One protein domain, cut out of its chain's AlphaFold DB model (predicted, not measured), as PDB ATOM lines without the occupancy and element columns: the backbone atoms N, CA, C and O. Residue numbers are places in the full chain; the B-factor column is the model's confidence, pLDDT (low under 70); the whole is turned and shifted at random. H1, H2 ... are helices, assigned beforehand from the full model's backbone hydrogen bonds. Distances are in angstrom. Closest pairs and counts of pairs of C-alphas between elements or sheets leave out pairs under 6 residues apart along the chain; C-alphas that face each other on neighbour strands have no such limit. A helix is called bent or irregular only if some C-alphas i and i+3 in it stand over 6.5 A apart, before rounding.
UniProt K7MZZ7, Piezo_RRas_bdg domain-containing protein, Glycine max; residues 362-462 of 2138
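What this domain is: This is residues 362 to 462 of the 2138 residues of the protein "Piezo_RRas_bdg domain-containing protein" of Glycine max (UniProt K7MZZ7). Three long helices run lengthwise: H2 and H5 pack side by side, H1 runs loosely along H2, and short H3 and H4 lie toward one end. The 101 printed residues have five named helices, H1 to H5 in order, and no named strand: all helix. The whole is loose, radius of gyration of the C-alphas 16.0 A, spans 48 by 28 by 17 A.

How they stand to each other: H1, residues 365 to 384, forms a hairpin with H2, residues 393 to 411; they only just touch, with 3 pairs of C-alphas within 8 A, closest Phe 373 and Met 395, 6.6 A. H3, residues 413 to 416, touches H2 only at the corner. H4, residues 425 to 429, touches H1, closest C-alphas Tyr 365 and Ala 428, 6.1 A. H5, residues 437 to 460, touches H2, closest C-alphas Phe 403 and Ser 444, 5.3 A, opposite ways at a shallow tilt of 31 degrees. Every O i to N i+4 pair is within hydrogen-bond range in H1 and H4, 14 of 15 in H2, 18 of 20 in H5; H3 is too short.

Where its parts are: H1 begins at C-alpha 365 (150.112, 137.791, 149.278). H5, 33.2 A long, ends at C-alpha 460 (136.781, 154.524, 123.125); it is irregular, C-alphas 440 and 443 being 7.2 A apart.

The domain as a whole: The printed part has no cut. pLDDT is under 70 in 19 residues.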
ATOM      1  N   THR A 362     150.085 146.084 154.551       72.95
ATOM      2  CA  THR A 362     151.150 145.224 155.076       72.95
ATOM      3  C   THR A 362     151.671 144.274 153.976       72.95
ATOM      4  O   THR A 362     150.988 144.064 152.959       72.95
ATOM      5  N   PRO A 363     152.896 143.728 154.116       77.30
ATOM      6  CA  PRO A 363     153.413 142.727 153.186       77.30
ATOM      7  C   PRO A 363     152.561 141.450 153.268       77.30
ATOM      8  O   PRO A 363     152.697 140.650 154.187       77.30
ATOM      9  N   ASN A 364     151.662 141.293 152.294       78.51
ATOM     10  CA  ASN A 364     150.661 140.234 152.204       78.51
ATOM     11  C   ASN A 364     150.718 139.621 150.793       78.51
ATOM     12  O   ASN A 364     151.142 140.266 149.829       78.51
ATOM     13  N   TYR A 365     150.174 138.416 150.609       83.57
ATOM     14  CA  TYR A 365     150.112 137.791 149.278       83.57
ATOM     15  C   TYR A 365     149.311 138.620 148.256       83.57
ATOM     16  O   TYR A 365     149.673 138.667 147.079       83.57
ATOM     17  N   ALA A 366     148.270 139.333 148.702       82.04
ATOM     18  CA  ALA A 366     147.486 140.227 147.849       82.04
ATOM     19  C   ALA A 366     148.302 141.428 147.317       82.04
ATOM     20  O   ALA A 366     148.236 141.753 146.127       82.04
ATOM     21  N   SER A 367     149.106 142.072 148.173       83.56
ATOM     22  CA  SER A 367     149.964 143.206 147.796       83.56
ATOM     23  C   SER A 367     151.183 142.759 146.983       83.56
ATOM     24  O   SER A 367     151.515 143.411 145.991       83.56
ATOM     25  N   PHE A 368     151.772 141.598 147.292       87.78
ATOM     26  CA  PHE A 368     152.803 140.977 146.452       87.78
ATOM     27  C   PHE A 368     152.288 140.669 145.035       87.78
ATOM     28  O   PHE A 368     152.963 140.987 144.055       87.78
ATOM     29  N   GLY A 369     151.067 140.132 144.898       86.75
ATOM     30  CA  GLY A 369     150.433 139.901 143.595       86.75
ATOM     31  C   GLY A 369     150.297 141.185 142.768       86.75
ATOM     32  O   GLY A 369     150.640 141.208 141.582       86.75
ATOM     33  N   TYR A 370     149.879 142.285 143.402       87.47
ATOM     34  CA  TYR A 370     149.832 143.600 142.762       87.47
ATOM     35  C   TYR A 370     151.230 144.128 142.366       87.47
ATOM     36  O   TYR A 370     151.381 144.618 141.243       87.47
ATOM     37  N   LEU A 371     152.258 143.993 143.217       86.97
ATOM     38  CA  LEU A 371     153.645 144.395 142.915       86.97
ATOM     39  C   LEU A 371     154.246 143.581 141.755       86.97
ATOM     40  O   LEU A 371     154.855 144.149 140.846       86.97
ATOM     41  N   PHE A 372     154.048 142.262 141.750       88.19
ATOM     42  CA  PHE A 372     154.575 141.362 140.726       88.19
ATOM     43  C   PHE A 372     154.027 141.701 139.334       88.19
ATOM     44  O   PHE A 372     154.797 141.938 138.398       88.19
ATOM     45  N   PHE A 373     152.699 141.812 139.191       88.17
ATOM     46  CA  PHE A 373     152.094 142.184 137.907       88.17
ATOM     47  C   PHE A 373     152.436 143.624 137.483       88.17
ATOM     48  O   PHE A 373     152.526 143.896 136.283       88.17
ATOM     49  N   LEU A 374     152.701 144.534 138.429       87.17
ATOM     50  CA  LEU A 374     153.189 145.890 138.154       87.17
ATOM     51  C   LEU A 374     154.621 145.888 137.584       87.17
ATOM     52  O   LEU A 374     154.863 146.483 136.532       87.17
ATOM     53  N   LEU A 375     155.567 145.209 138.240       86.38
ATOM     54  CA  LEU A 375     156.961 145.126 137.786       86.38
ATOM     55  C   LEU A 375     157.066 144.412 136.434       86.38
ATOM     56  O   LEU A 375     157.763 144.892 135.537       86.38
ATOM     57  N   LEU A 376     156.298 143.338 136.235       85.80
ATOM     58  CA  LEU A 376     156.217 142.620 134.963       85.80
ATOM     59  C   LEU A 376     155.636 143.507 133.841       85.80
ATOM     60  O   LEU A 376     156.123 143.472 132.706       85.80
ATOM     61  N   TRP A 377     154.672 144.383 134.151       87.90
ATOM     62  CA  TRP A 377     154.159 145.386 133.208       87.90
ATOM     63  C   TRP A 377     155.208 146.456 132.840       87.90
ATOM     64  O   TRP A 377     155.295 146.844 131.670       87.90
ATOM     65  N   ILE A 378     156.029 146.916 133.792       83.59
ATOM     66  CA  ILE A 378     157.049 147.966 133.580       83.59
ATOM     67  C   ILE A 378     158.265 147.428 132.822       83.59
ATOM     68  O   ILE A 378     158.604 147.948 131.755       83.59
ATOM     69  N   ILE A 379     158.886 146.364 133.337       83.69
ATOM     70  CA  ILE A 379     160.073 145.740 132.742       83.69
ATOM     71  C   ILE A 379     159.711 145.205 131.350       83.69
ATOM     72  O   ILE A 379     160.391 145.506 130.367       83.69
ATOM     73  N   GLY A 380     158.554 144.541 131.224       82.72
ATOM     74  CA  GLY A 380     158.009 144.112 129.936       82.72
ATOM     75  C   GLY A 380     157.775 145.269 128.956       82.72
ATOM     76  O   GLY A 380     158.042 145.123 127.764       82.72
ATOM     77  N   ARG A 381     157.348 146.454 129.420       80.01
ATOM     78  CA  ARG A 381     157.198 147.639 128.556       80.01
ATOM     79  C   ARG A 381     158.542 148.159 128.035       80.01
ATOM     80  O   ARG A 381     158.596 148.532 126.865       80.01
ATOM     81  N   GLN A 382     159.585 148.217 128.862       77.65
ATOM     82  CA  GLN A 382     160.898 148.741 128.452       77.65
ATOM     83  C   GLN A 382     161.692 147.752 127.584       77.65
ATOM     84  O   GLN A 382     162.452 148.192 126.723       77.65
ATOM     85  N   LEU A 383     161.469 146.444 127.748       79.47
ATOM     86  CA  LEU A 383     162.044 145.407 126.884       79.47
ATOM     87  C   LEU A 383     161.307 145.277 125.535       79.47
ATOM     88  O   LEU A 383     161.951 145.201 124.496       79.47
ATOM     89  N   VAL A 384     159.965 145.282 125.524       75.71
ATOM     90  CA  VAL A 384     159.148 145.043 124.307       75.71
ATOM     91  C   VAL A 384     158.838 146.330 123.521       75.71
ATOM     92  O   VAL A 384     158.419 146.278 122.364       75.71
ATOM     93  N   GLY A 385     158.960 147.508 124.137       69.12
ATOM     94  CA  GLY A 385     158.690 148.819 123.525       69.12
ATOM     95  C   GLY A 385     157.209 149.147 123.243       69.12
ATOM     96  O   GLY A 385     156.859 150.315 123.078       69.12
ATOM     97  N   LYS A 386     156.296 148.161 123.225       68.13
ATOM     98  CA  LYS A 386     154.857 148.341 122.920       68.13
ATOM     99  C   LYS A 386     153.944 147.774 124.017       68.13
ATOM    100  O   LYS A 386     154.080 146.628 124.429       68.13
ATOM    101  N   THR A 387     152.921 148.530 124.439       67.21
ATOM    102  CA  THR A 387     151.941 148.069 125.451       67.21
ATOM    103  C   THR A 387     150.814 147.217 124.838       67.21
ATOM    104  O   THR A 387     149.837 147.773 124.319       67.21
ATOM    105  N   ARG A 388     150.915 145.882 124.910       72.49
ATOM    106  CA  ARG A 388     149.863 144.927 124.481       72.49
ATOM    107  C   ARG A 388     148.811 144.672 125.581       72.49
ATOM    108  O   ARG A 388     149.093 144.879 126.757       72.49
ATOM    109  N   LYS A 389     147.609 144.187 125.212       75.77
ATOM    110  CA  LYS A 389     146.508 143.858 126.159       75.77
ATOM    111  C   LYS A 389     146.929 142.827 127.217       75.77
ATOM    112  O   LYS A 389     146.569 142.980 128.379       75.77
ATOM    113  N   HIS A 390     147.723 141.829 126.826       78.11
ATOM    114  CA  HIS A 390     148.186 140.760 127.721       78.11
ATOM    115  C   HIS A 390     149.038 141.253 128.904       78.11
ATOM    116  O   HIS A 390     149.037 140.593 129.932       78.11
ATOM    117  N   LEU A 391     149.699 142.416 128.805       79.27
ATOM    118  CA  LEU A 391     150.535 142.948 129.893       79.27
ATOM    119  C   LEU A 391     149.737 143.608 131.032       79.27
ATOM    120  O   LEU A 391     150.273 143.741 132.121       79.27
ATOM    121  N   TRP A 392     148.494 144.056 130.799       83.85
ATOM    122  CA  TRP A 392     147.714 144.809 131.804       83.85
ATOM    123  C   TRP A 392     146.349 144.197 132.140       83.85
ATOM    124  O   TRP A 392     145.796 144.472 133.200       83.85
ATOM    125  N   TYR A 393     145.782 143.366 131.261       83.41
ATOM    126  CA  TYR A 393     144.480 142.739 131.505       83.41
ATOM    127  C   TYR A 393     144.437 141.787 132.724       83.41
ATOM    128  O   TYR A 393     143.429 141.848 133.430       83.41
ATOM    129  N   PRO A 394     145.480 140.978 133.037       88.08
ATOM    130  CA  PRO A 394     145.480 140.109 134.224       88.08
ATOM    131  C   PRO A 394     145.197 140.871 135.526       88.08
ATOM    132  O   PRO A 394     144.371 140.447 136.328       88.08
ATOM    133  N   MET A 395     145.781 142.064 135.665       85.37
ATOM    134  CA  MET A 395     145.601 142.946 136.818       85.37
ATOM    135  C   MET A 395     144.135 143.376 137.029       85.37
ATOM    136  O   MET A 395     143.681 143.499 138.164       85.37
ATOM    137  N   LYS A 396     143.356 143.565 135.949       84.22
ATOM    138  CA  LYS A 396     141.921 143.880 136.060       84.22
ATOM    139  C   LYS A 396     141.097 142.672 136.511       84.22
ATOM    140  O   LYS A 396     140.154 142.843 137.277       84.22
ATOM    141  N   VAL A 397     141.421 141.475 136.018       88.00
ATOM    142  CA  VAL A 397     140.726 140.237 136.415       88.00
ATOM    143  C   VAL A 397     140.967 139.965 137.899       88.00
ATOM    144  O   VAL A 397     140.012 139.748 138.637       88.00
ATOM    145  N   TYR A 398     142.220 140.091 138.342       89.92
ATOM    146  CA  TYR A 398     142.609 139.937 139.742       89.92
ATOM    147  C   TYR A 398     141.833 140.890 140.673       89.92
ATOM    148  O   TYR A 398     141.263 140.443 141.664       89.92
ATOM    149  N   ALA A 399     141.682 142.168 140.300       84.87
ATOM    150  CA  ALA A 399     140.907 143.138 141.084       84.87
ATOM    151  C   ALA A 399     139.405 142.793 141.227       84.87
ATOM    152  O   ALA A 399     138.822 143.055 142.276       84.87
ATOM    153  N   ILE A 400     138.772 142.200 140.202       85.11
ATOM    154  CA  ILE A 400     137.358 141.773 140.271       85.11
ATOM    155  C   ILE A 400     137.195 140.607 141.252       85.11
ATOM    156  O   ILE A 400     136.275 140.624 142.066       85.11
ATOM    157  N   VAL A 401     138.090 139.615 141.182       87.14
ATOM    158  CA  VAL A 401     138.056 138.442 142.070       87.14
ATOM    159  C   VAL A 401     138.203 138.881 143.527       87.14
ATOM    160  O   VAL A 401     137.358 138.533 144.346       87.14
ATOM    161  N   VAL A 402     139.192 139.730 143.830       84.50
ATOM    162  CA  VAL A 402     139.414 140.252 145.189       84.50
ATOM    163  C   VAL A 402     138.188 141.021 145.714       84.50
ATOM    164  O   VAL A 402     137.775 140.785 146.846       84.50
ATOM    165  N   PHE A 403     137.552 141.876 144.902       85.03
ATOM    166  CA  PHE A 403     136.353 142.624 145.317       85.03
ATOM    167  C   PHE A 403     135.175 141.710 145.699       85.03
ATOM    168  O   PHE A 403     134.574 141.883 146.759       85.03
ATOM    169  N   VAL A 404     134.845 140.724 144.855       82.66
ATOM    170  CA  VAL A 404     133.698 139.824 145.086       82.66
ATOM    171  C   VAL A 404     133.940 138.916 146.295       82.66
ATOM    172  O   VAL A 404     133.025 138.705 147.094       82.66
ATOM    173  N   SER A 405     135.168 138.420 146.468       81.57
ATOM    174  CA  SER A 405     135.553 137.628 147.639       81.57
ATOM    175  C   SER A 405     135.416 138.431 148.935       81.57
ATOM    176  O   SER A 405     134.832 137.935 149.890       81.57
ATOM    177  N   ILE A 406     135.869 139.688 148.964       81.74
ATOM    178  CA  ILE A 406     135.773 140.530 150.167       81.74
ATOM    179  C   ILE A 406     134.312 140.890 150.492       81.74
ATOM    180  O   ILE A 406     133.904 140.790 151.646       81.74
ATOM    181  N   TYR A 407     133.496 141.257 149.494       80.15
ATOM    182  CA  TYR A 407     132.080 141.590 149.724       80.15
ATOM    183  C   TYR A 407     131.263 140.384 150.224       80.15
ATOM    184  O   TYR A 407     130.435 140.524 151.122       80.15
ATOM    185  N   SER A 408     131.502 139.184 149.687       77.87
ATOM    186  CA  SER A 408     130.751 137.982 150.090       77.87
ATOM    187  C   SER A 408     131.079 137.472 151.503       77.87
ATOM    188  O   SER A 408     130.233 136.815 152.114       77.87
ATOM    189  N   ILE A 409     132.246 137.821 152.060       78.30
ATOM    190  CA  ILE A 409     132.596 137.534 153.464       78.30
ATOM    191  C   ILE A 409     131.840 138.462 154.439       78.30
ATOM    192  O   ILE A 409     131.481 138.012 155.519       78.30
ATOM    193  N   GLY A 410     131.543 139.712 154.059       75.32
ATOM    194  CA  GLY A 410     130.870 140.680 154.946       75.32
ATOM    195  C   GLY A 410     129.352 140.845 154.759       75.32
ATOM    196  O   GLY A 410     128.696 141.436 155.610       75.32
ATOM    197  N   ALA A 411     128.764 140.379 153.650       70.49
ATOM    198  CA  ALA A 411     127.330 140.580 153.378       70.49
ATOM    199  C   ALA A 411     126.406 139.575 154.096       70.49
ATOM    200  O   ALA A 411     125.227 139.863 154.311       70.49
ATOM    201  N   PHE A 412     126.928 138.400 154.461       70.56
ATOM    202  CA  PHE A 412     126.197 137.357 155.176       70.56
ATOM    203  C   PHE A 412     126.837 137.157 156.553       70.56
ATOM    204  O   PHE A 412     127.960 136.673 156.648       70.56
ATOM    205  N   SER A 413     126.105 137.438 157.634       66.70
ATOM    206  CA  SER A 413     126.602 137.204 159.002       66.70
ATOM    207  C   SER A 413     126.967 135.736 159.274       66.70
ATOM    208  O   SER A 413     127.729 135.437 160.187       66.70
ATOM    209  N   SER A 414     126.467 134.803 158.460       69.02
ATOM    210  CA  SER A 414     126.828 133.386 158.489       69.02
ATOM    211  C   SER A 414     128.146 133.034 157.772       69.02
ATOM    212  O   SER A 414     128.737 132.015 158.127       69.02
ATOM    213  N   SER A 415     128.644 133.828 156.810       66.75
ATOM    214  CA  SER A 415     129.953 133.579 156.167       66.75
ATOM    215  C   SER A 415     131.117 134.159 156.977       66.75
ATOM    216  O   SER A 415     132.173 133.526 157.069       66.75
ATOM    217  N   GLU A 416     130.889 135.293 157.642       66.51
ATOM    218  CA  GLU A 416     131.827 135.942 158.567       66.51
ATOM    219  C   GLU A 416     132.238 135.025 159.737       66.51
ATOM    220  O   GLU A 416     133.396 135.015 160.151       66.51
ATOM    221  N   ILE A 417     131.324 134.167 160.207       69.01
ATOM    222  CA  ILE A 417     131.566 133.175 161.275       69.01
ATOM    223  C   ILE A 417     132.325 131.926 160.765       69.01
ATOM    224  O   ILE A 417     132.910 131.182 161.560       69.01
ATOM    225  N   TRP A 418     132.332 131.663 159.452       72.35
ATOM    226  CA  TRP A 418     132.844 130.408 158.878       72.35
ATOM    227  C   TRP A 418     134.310 130.487 158.424       72.35
ATOM    228  O   TRP A 418     135.116 129.630 158.790       72.35
ATOM    229  N   PHE A 419     134.680 131.532 157.674       67.50
ATOM    230  CA  PHE A 419     136.034 131.688 157.117       67.50
ATOM    231  C   PHE A 419     137.198 131.754 158.133       67.50
ATOM    232  O   PHE A 419     138.250 131.186 157.820       67.50
ATOM    233  N   PRO A 420     137.065 132.366 159.333       64.58
ATOM    234  CA  PRO A 420     138.169 132.478 160.295       64.58
ATOM    235  C   PRO A 420     138.749 131.141 160.783       64.58
ATOM    236  O   PRO A 420     139.815 131.126 161.386       64.58
ATOM    237  N   ARG A 421     138.071 130.008 160.543       67.95
ATOM    238  CA  ARG A 421     138.547 128.675 160.958       67.95
ATOM    239  C   ARG A 421     139.589 128.047 160.025       67.95
ATOM    240  O   ARG A 421     140.099 126.984 160.360       67.95
ATOM    241  N   ILE A 422     139.852 128.633 158.851       71.05
ATOM    242  CA  ILE A 422     140.673 127.996 157.800       71.05
ATOM    243  C   ILE A 422     141.982 128.757 157.547       71.05
ATOM    244  O   ILE A 422     143.024 128.139 157.352       71.05
ATOM    245  N   ILE A 423     141.933 130.092 157.517       67.66
ATOM    246  CA  ILE A 423     143.064 130.974 157.193       67.66
ATOM    247  C   ILE A 423     142.966 132.217 158.081       67.66
ATOM    248  O   ILE A 423     141.877 132.781 158.206       67.66
ATOM    249  N   ASP A 424     144.096 132.702 158.608       66.89
ATOM    250  CA  ASP A 424     144.164 134.036 159.214       66.89
ATOM    251  C   ASP A 424     143.882 135.106 158.147       66.89
ATOM    252  O   ASP A 424     144.730 135.478 157.326       66.89
ATOM    253  N   LEU A 425     142.643 135.594 158.158       69.16
ATOM    254  CA  LEU A 425     142.093 136.527 157.174       69.16
ATOM    255  C   LEU A 425     142.935 137.805 157.030       69.16
ATOM    256  O   LEU A 425     143.013 138.374 155.938       69.16
ATOM    257  N   GLN A 426     143.607 138.232 158.100       70.54
ATOM    258  CA  GLN A 426     144.348 139.488 158.140       70.54
ATOM    259  C   GLN A 426     145.786 139.376 157.602       70.54
ATOM    260  O   GLN A 426     146.204 140.250 156.841       70.54
ATOM    261  N   THR A 427     146.528 138.307 157.916       70.15
ATOM    262  CA  THR A 427     147.911 138.114 157.428       70.15
ATOM    263  C   THR A 427     147.949 137.615 155.982       70.15
ATOM    264  O   THR A 427     148.761 138.082 155.185       70.15
ATOM    265  N   ALA A 428     147.038 136.714 155.598       71.61
ATOM    266  CA  ALA A 428     147.026 136.138 154.254       71.61
ATOM    267  C   ALA A 428     146.319 137.030 153.215       71.61
ATOM    268  O   ALA A 428     146.855 137.266 152.127       71.61
ATOM    269  N   LEU A 429     145.113 137.517 153.540       70.49
ATOM    270  CA  LEU A 429     144.215 138.214 152.603       70.49
ATOM    271  C   LEU A 429     144.083 139.723 152.870       70.49
ATOM    272  O   LEU A 429     143.803 140.470 151.935       70.49
ATOM    273  N   GLY A 430     144.320 140.180 154.102       73.41
ATOM    274  CA  GLY A 430     144.147 141.581 154.504       73.41
ATOM    275  C   GLY A 430     142.707 141.975 154.865       73.41
ATOM    276  O   GLY A 430     142.392 143.160 154.837       73.41
ATOM    277  N   TYR A 431     141.834 141.014 155.186       75.38
ATOM    278  CA  TYR A 431     140.463 141.277 155.642       75.38
ATOM    279  C   TYR A 431     140.423 141.439 157.167       75.38
ATOM    280  O   TYR A 431     140.913 140.569 157.887       75.38
ATOM    281  N   ASN A 432     139.827 142.529 157.660       74.60
ATOM    282  CA  ASN A 432     139.732 142.830 159.088       74.60
ATOM    283  C   ASN A 432     138.252 142.885 159.535       74.60
ATOM    284  O   ASN A 432     137.553 143.838 159.162       74.60
ATOM    285  N   PRO A 433     137.755 141.907 160.323       71.21
ATOM    286  CA  PRO A 433     136.337 141.802 160.694       71.21
ATOM    287  C   PRO A 433     135.863 142.917 161.639       71.21
ATOM    288  O   PRO A 433     134.674 143.199 161.706       71.21
ATOM    289  N   ALA A 434     136.773 143.604 162.339       73.74
ATOM    290  CA  ALA A 434     136.415 144.756 163.171       73.74
ATOM    291  C   ALA A 434     136.194 146.053 162.363       73.74
ATOM    292  O   ALA A 434     135.772 147.064 162.923       73.74
ATOM    293  N   SER A 435     136.519 146.060 161.064       69.86
ATOM    294  CA  SER A 435     136.440 147.256 160.220       69.86
ATOM    295  C   SER A 435     135.144 147.316 159.412       69.86
ATOM    296  O   SER A 435     134.558 146.296 159.054       69.86
ATOM    297  N   SER A 436     134.691 148.534 159.102       73.35
ATOM    298  CA  SER A 436     133.460 148.718 158.327       73.35
ATOM    299  C   SER A 436     133.551 148.056 156.946       73.35
ATOM    300  O   SER A 436     134.608 148.042 156.310       73.35
ATOM    301  N   MET A 437     132.415 147.574 156.437       74.57
ATOM    302  CA  MET A 437     132.302 146.901 155.132       74.57
ATOM    303  C   MET A 437     132.936 147.716 153.982       74.57
ATOM    304  O   MET A 437     133.597 147.170 153.099       74.57
ATOM    305  N   LEU A 438     132.827 149.050 154.050       76.10
ATOM    306  CA  LEU A 438     133.455 149.982 153.112       76.10
ATOM    307  C   LEU A 438     134.994 149.974 153.192       76.10
ATOM    308  O   LEU A 438     135.651 150.044 152.156       76.10
ATOM    309  N   GLN A 439     135.572 149.868 154.390       78.76
ATOM    310  CA  GLN A 439     137.019 149.923 154.619       78.76
ATOM    311  C   GLN A 439     137.734 148.674 154.085       78.76
ATOM    312  O   GLN A 439     138.727 148.812 153.372       78.76
ATOM    313  N   ASN A 440     137.179 147.480 154.330       79.84
ATOM    314  CA  ASN A 440     137.674 146.225 153.747       79.84
ATOM    315  C   ASN A 440     137.624 146.246 152.203       79.84
ATOM    316  O   ASN A 440     138.535 145.768 151.528       79.84
ATOM    317  N   ILE A 441     136.572 146.826 151.618       80.75
ATOM    318  CA  ILE A 441     136.356 146.826 150.162       80.75
ATOM    319  C   ILE A 441     137.174 147.897 149.425       80.75
ATOM    320  O   ILE A 441     137.582 147.669 148.278       80.75
ATOM    321  N   TRP A 442     137.427 149.049 150.057       82.12
ATOM    322  CA  TRP A 442     137.949 150.268 149.425       82.12
ATOM    323  C   TRP A 442     139.163 150.044 148.514       82.12
ATOM    324  O   TRP A 442     139.154 150.475 147.359       82.12
ATOM    325  N   GLY A 443     140.181 149.319 148.994       77.86
ATOM    326  CA  GLY A 443     141.412 149.074 148.236       77.86
ATOM    327  C   GLY A 443     141.167 148.345 146.909       77.86
ATOM    328  O   GLY A 443     141.716 148.732 145.876       77.86
ATOM    329  N   SER A 444     140.289 147.335 146.910       81.04
ATOM    330  CA  SER A 444     139.919 146.579 145.703       81.04
ATOM    331  C   SER A 444     139.013 147.386 144.764       81.04
ATOM    332  O   SER A 444     139.246 147.409 143.552       81.04
ATOM    333  N   LEU A 445     138.045 148.129 145.317       83.54
ATOM    334  CA  LEU A 445     137.141 148.995 144.560       83.54
ATOM    335  C   LEU A 445     137.907 150.120 143.846       83.54
ATOM    336  O   LEU A 445     137.630 150.394 142.679       83.54
ATOM    337  N   ALA A 446     138.919 150.715 144.481       83.22
ATOM    338  CA  ALA A 446     139.759 151.740 143.864       83.22
ATOM    339  C   ALA A 446     140.511 151.211 142.624       83.22
ATOM    340  O   ALA A 446     140.468 151.835 141.557       83.22
ATOM    341  N   VAL A 447     141.143 150.030 142.715       82.17
ATOM    342  CA  VAL A 447     141.809 149.390 141.559       82.17
ATOM    343  C   VAL A 447     140.789 149.042 140.476       82.17
ATOM    344  O   VAL A 447     141.048 149.271 139.292       82.17
ATOM    345  N   LEU A 448     139.613 148.537 140.860       84.21
ATOM    346  CA  LEU A 448     138.542 148.165 139.940       84.21
ATOM    347  C   LEU A 448     137.993 149.372 139.167       84.21
ATOM    348  O   LEU A 448     137.862 149.290 137.944       84.21
ATOM    349  N   VAL A 449     137.751 150.508 139.831       79.84
ATOM    350  CA  VAL A 449     137.305 151.762 139.198       79.84
ATOM    351  C   VAL A 449     138.372 152.303 138.244       79.84
ATOM    352  O   VAL A 449     138.064 152.570 137.082       79.84
ATOM    353  N   VAL A 450     139.638 152.398 138.672       83.13
ATOM    354  CA  VAL A 450     140.733 152.902 137.818       83.13
ATOM    355  C   VAL A 450     140.964 151.988 136.609       83.13
ATOM    356  O   VAL A 450     141.121 152.474 135.486       83.13
ATOM    357  N   MET A 451     140.905 150.665 136.787       84.10
ATOM    358  CA  MET A 451     141.010 149.708 135.682       84.10
ATOM    359  C   MET A 451     139.769 149.676 134.785       84.10
ATOM    360  O   MET A 451     139.893 149.417 133.584       84.10
ATOM    361  N   GLN A 452     138.576 149.960 135.312       79.34
ATOM    362  CA  GLN A 452     137.376 150.158 134.502       79.34
ATOM    363  C   GLN A 452     137.546 151.401 133.621       79.34
ATOM    364  O   GLN A 452     137.406 151.271 132.405       79.34
ATOM    365  N   LEU A 453     137.975 152.536 134.185       76.81
ATOM    366  CA  LEU A 453     138.257 153.787 133.469       76.81
ATOM    367  C   LEU A 453     139.363 153.626 132.410       76.81
ATOM    368  O   LEU A 453     139.170 153.997 131.251       76.81
ATOM    369  N   TYR A 454     140.490 152.991 132.758       79.73
ATOM    370  CA  TYR A 454     141.557 152.656 131.803       79.73
ATOM    371  C   TYR A 454     141.048 151.743 130.675       79.73
ATOM    372  O   TYR A 454     141.409 151.917 129.510       79.73
ATOM    373  N   SER A 455     140.167 150.788 130.993       79.74
ATOM    374  CA  SER A 455     139.568 149.905 129.989       79.74
ATOM    375  C   SER A 455     138.485 150.581 129.137       79.74
ATOM    376  O   SER A 455     138.305 150.176 127.990       79.74
ATOM    377  N   TYR A 456     137.796 151.599 129.659       73.35
ATOM    378  CA  TYR A 456     136.815 152.404 128.928       73.35
ATOM    379  C   TYR A 456     137.518 153.319 127.919       73.35
ATOM    380  O   TYR A 456     137.191 153.269 126.734       73.35
ATOM    381  N   GLU A 457     138.565 154.047 128.334       70.74
ATOM    382  CA  GLU A 457     139.374 154.881 127.427       70.74
ATOM    383  C   GLU A 457     140.004 154.032 126.312       70.74
ATOM    384  O   GLU A 457     139.798 154.323 125.136       70.74
ATOM    385  N   ARG A 458     140.633 152.895 126.653       73.04
ATOM    386  CA  ARG A 458     141.191 151.935 125.675       73.04
ATOM    387  C   ARG A 458     140.157 151.331 124.714       73.04
ATOM    388  O   ARG A 458     140.549 150.813 123.668       73.04
ATOM    389  N   ARG A 459     138.860 151.328 125.055       69.16
ATOM    390  CA  ARG A 459     137.770 150.944 124.133       69.16
ATOM    391  C   ARG A 459     137.345 152.130 123.267       69.16
ATOM    392  O   ARG A 459     137.167 151.955 122.064       69.16
ATOM    393  N   GLN A 460     137.215 153.323 123.843       65.02
ATOM    394  CA  GLN A 460     136.781 154.524 123.125       65.02
ATOM    395  C   GLN A 460     137.847 155.018 122.131       65.02
ATOM    396  O   GLN A 460     137.502 155.377 121.007       65.02
ATOM    397  N   SER A 461     139.138 154.886 122.463       65.41
ATOM    398  CA  SER A 461     140.265 155.133 121.547       65.41
ATOM    399  C   SER A 461     140.268 154.214 120.318       65.41
ATOM    400  O   SER A 461     141.007 154.461 119.372       65.41
ATOM    401  N   LYS A 462     139.478 153.130 120.338       59.73
ATOM    402  CA  LYS A 462     139.290 152.206 119.213       59.73
ATOM    403  C   LYS A 462     138.105 152.583 118.308       59.73
ATOM    404  O   LYS A 462     137.963 151.978 117.254       59.73
TER     405      LYS A 462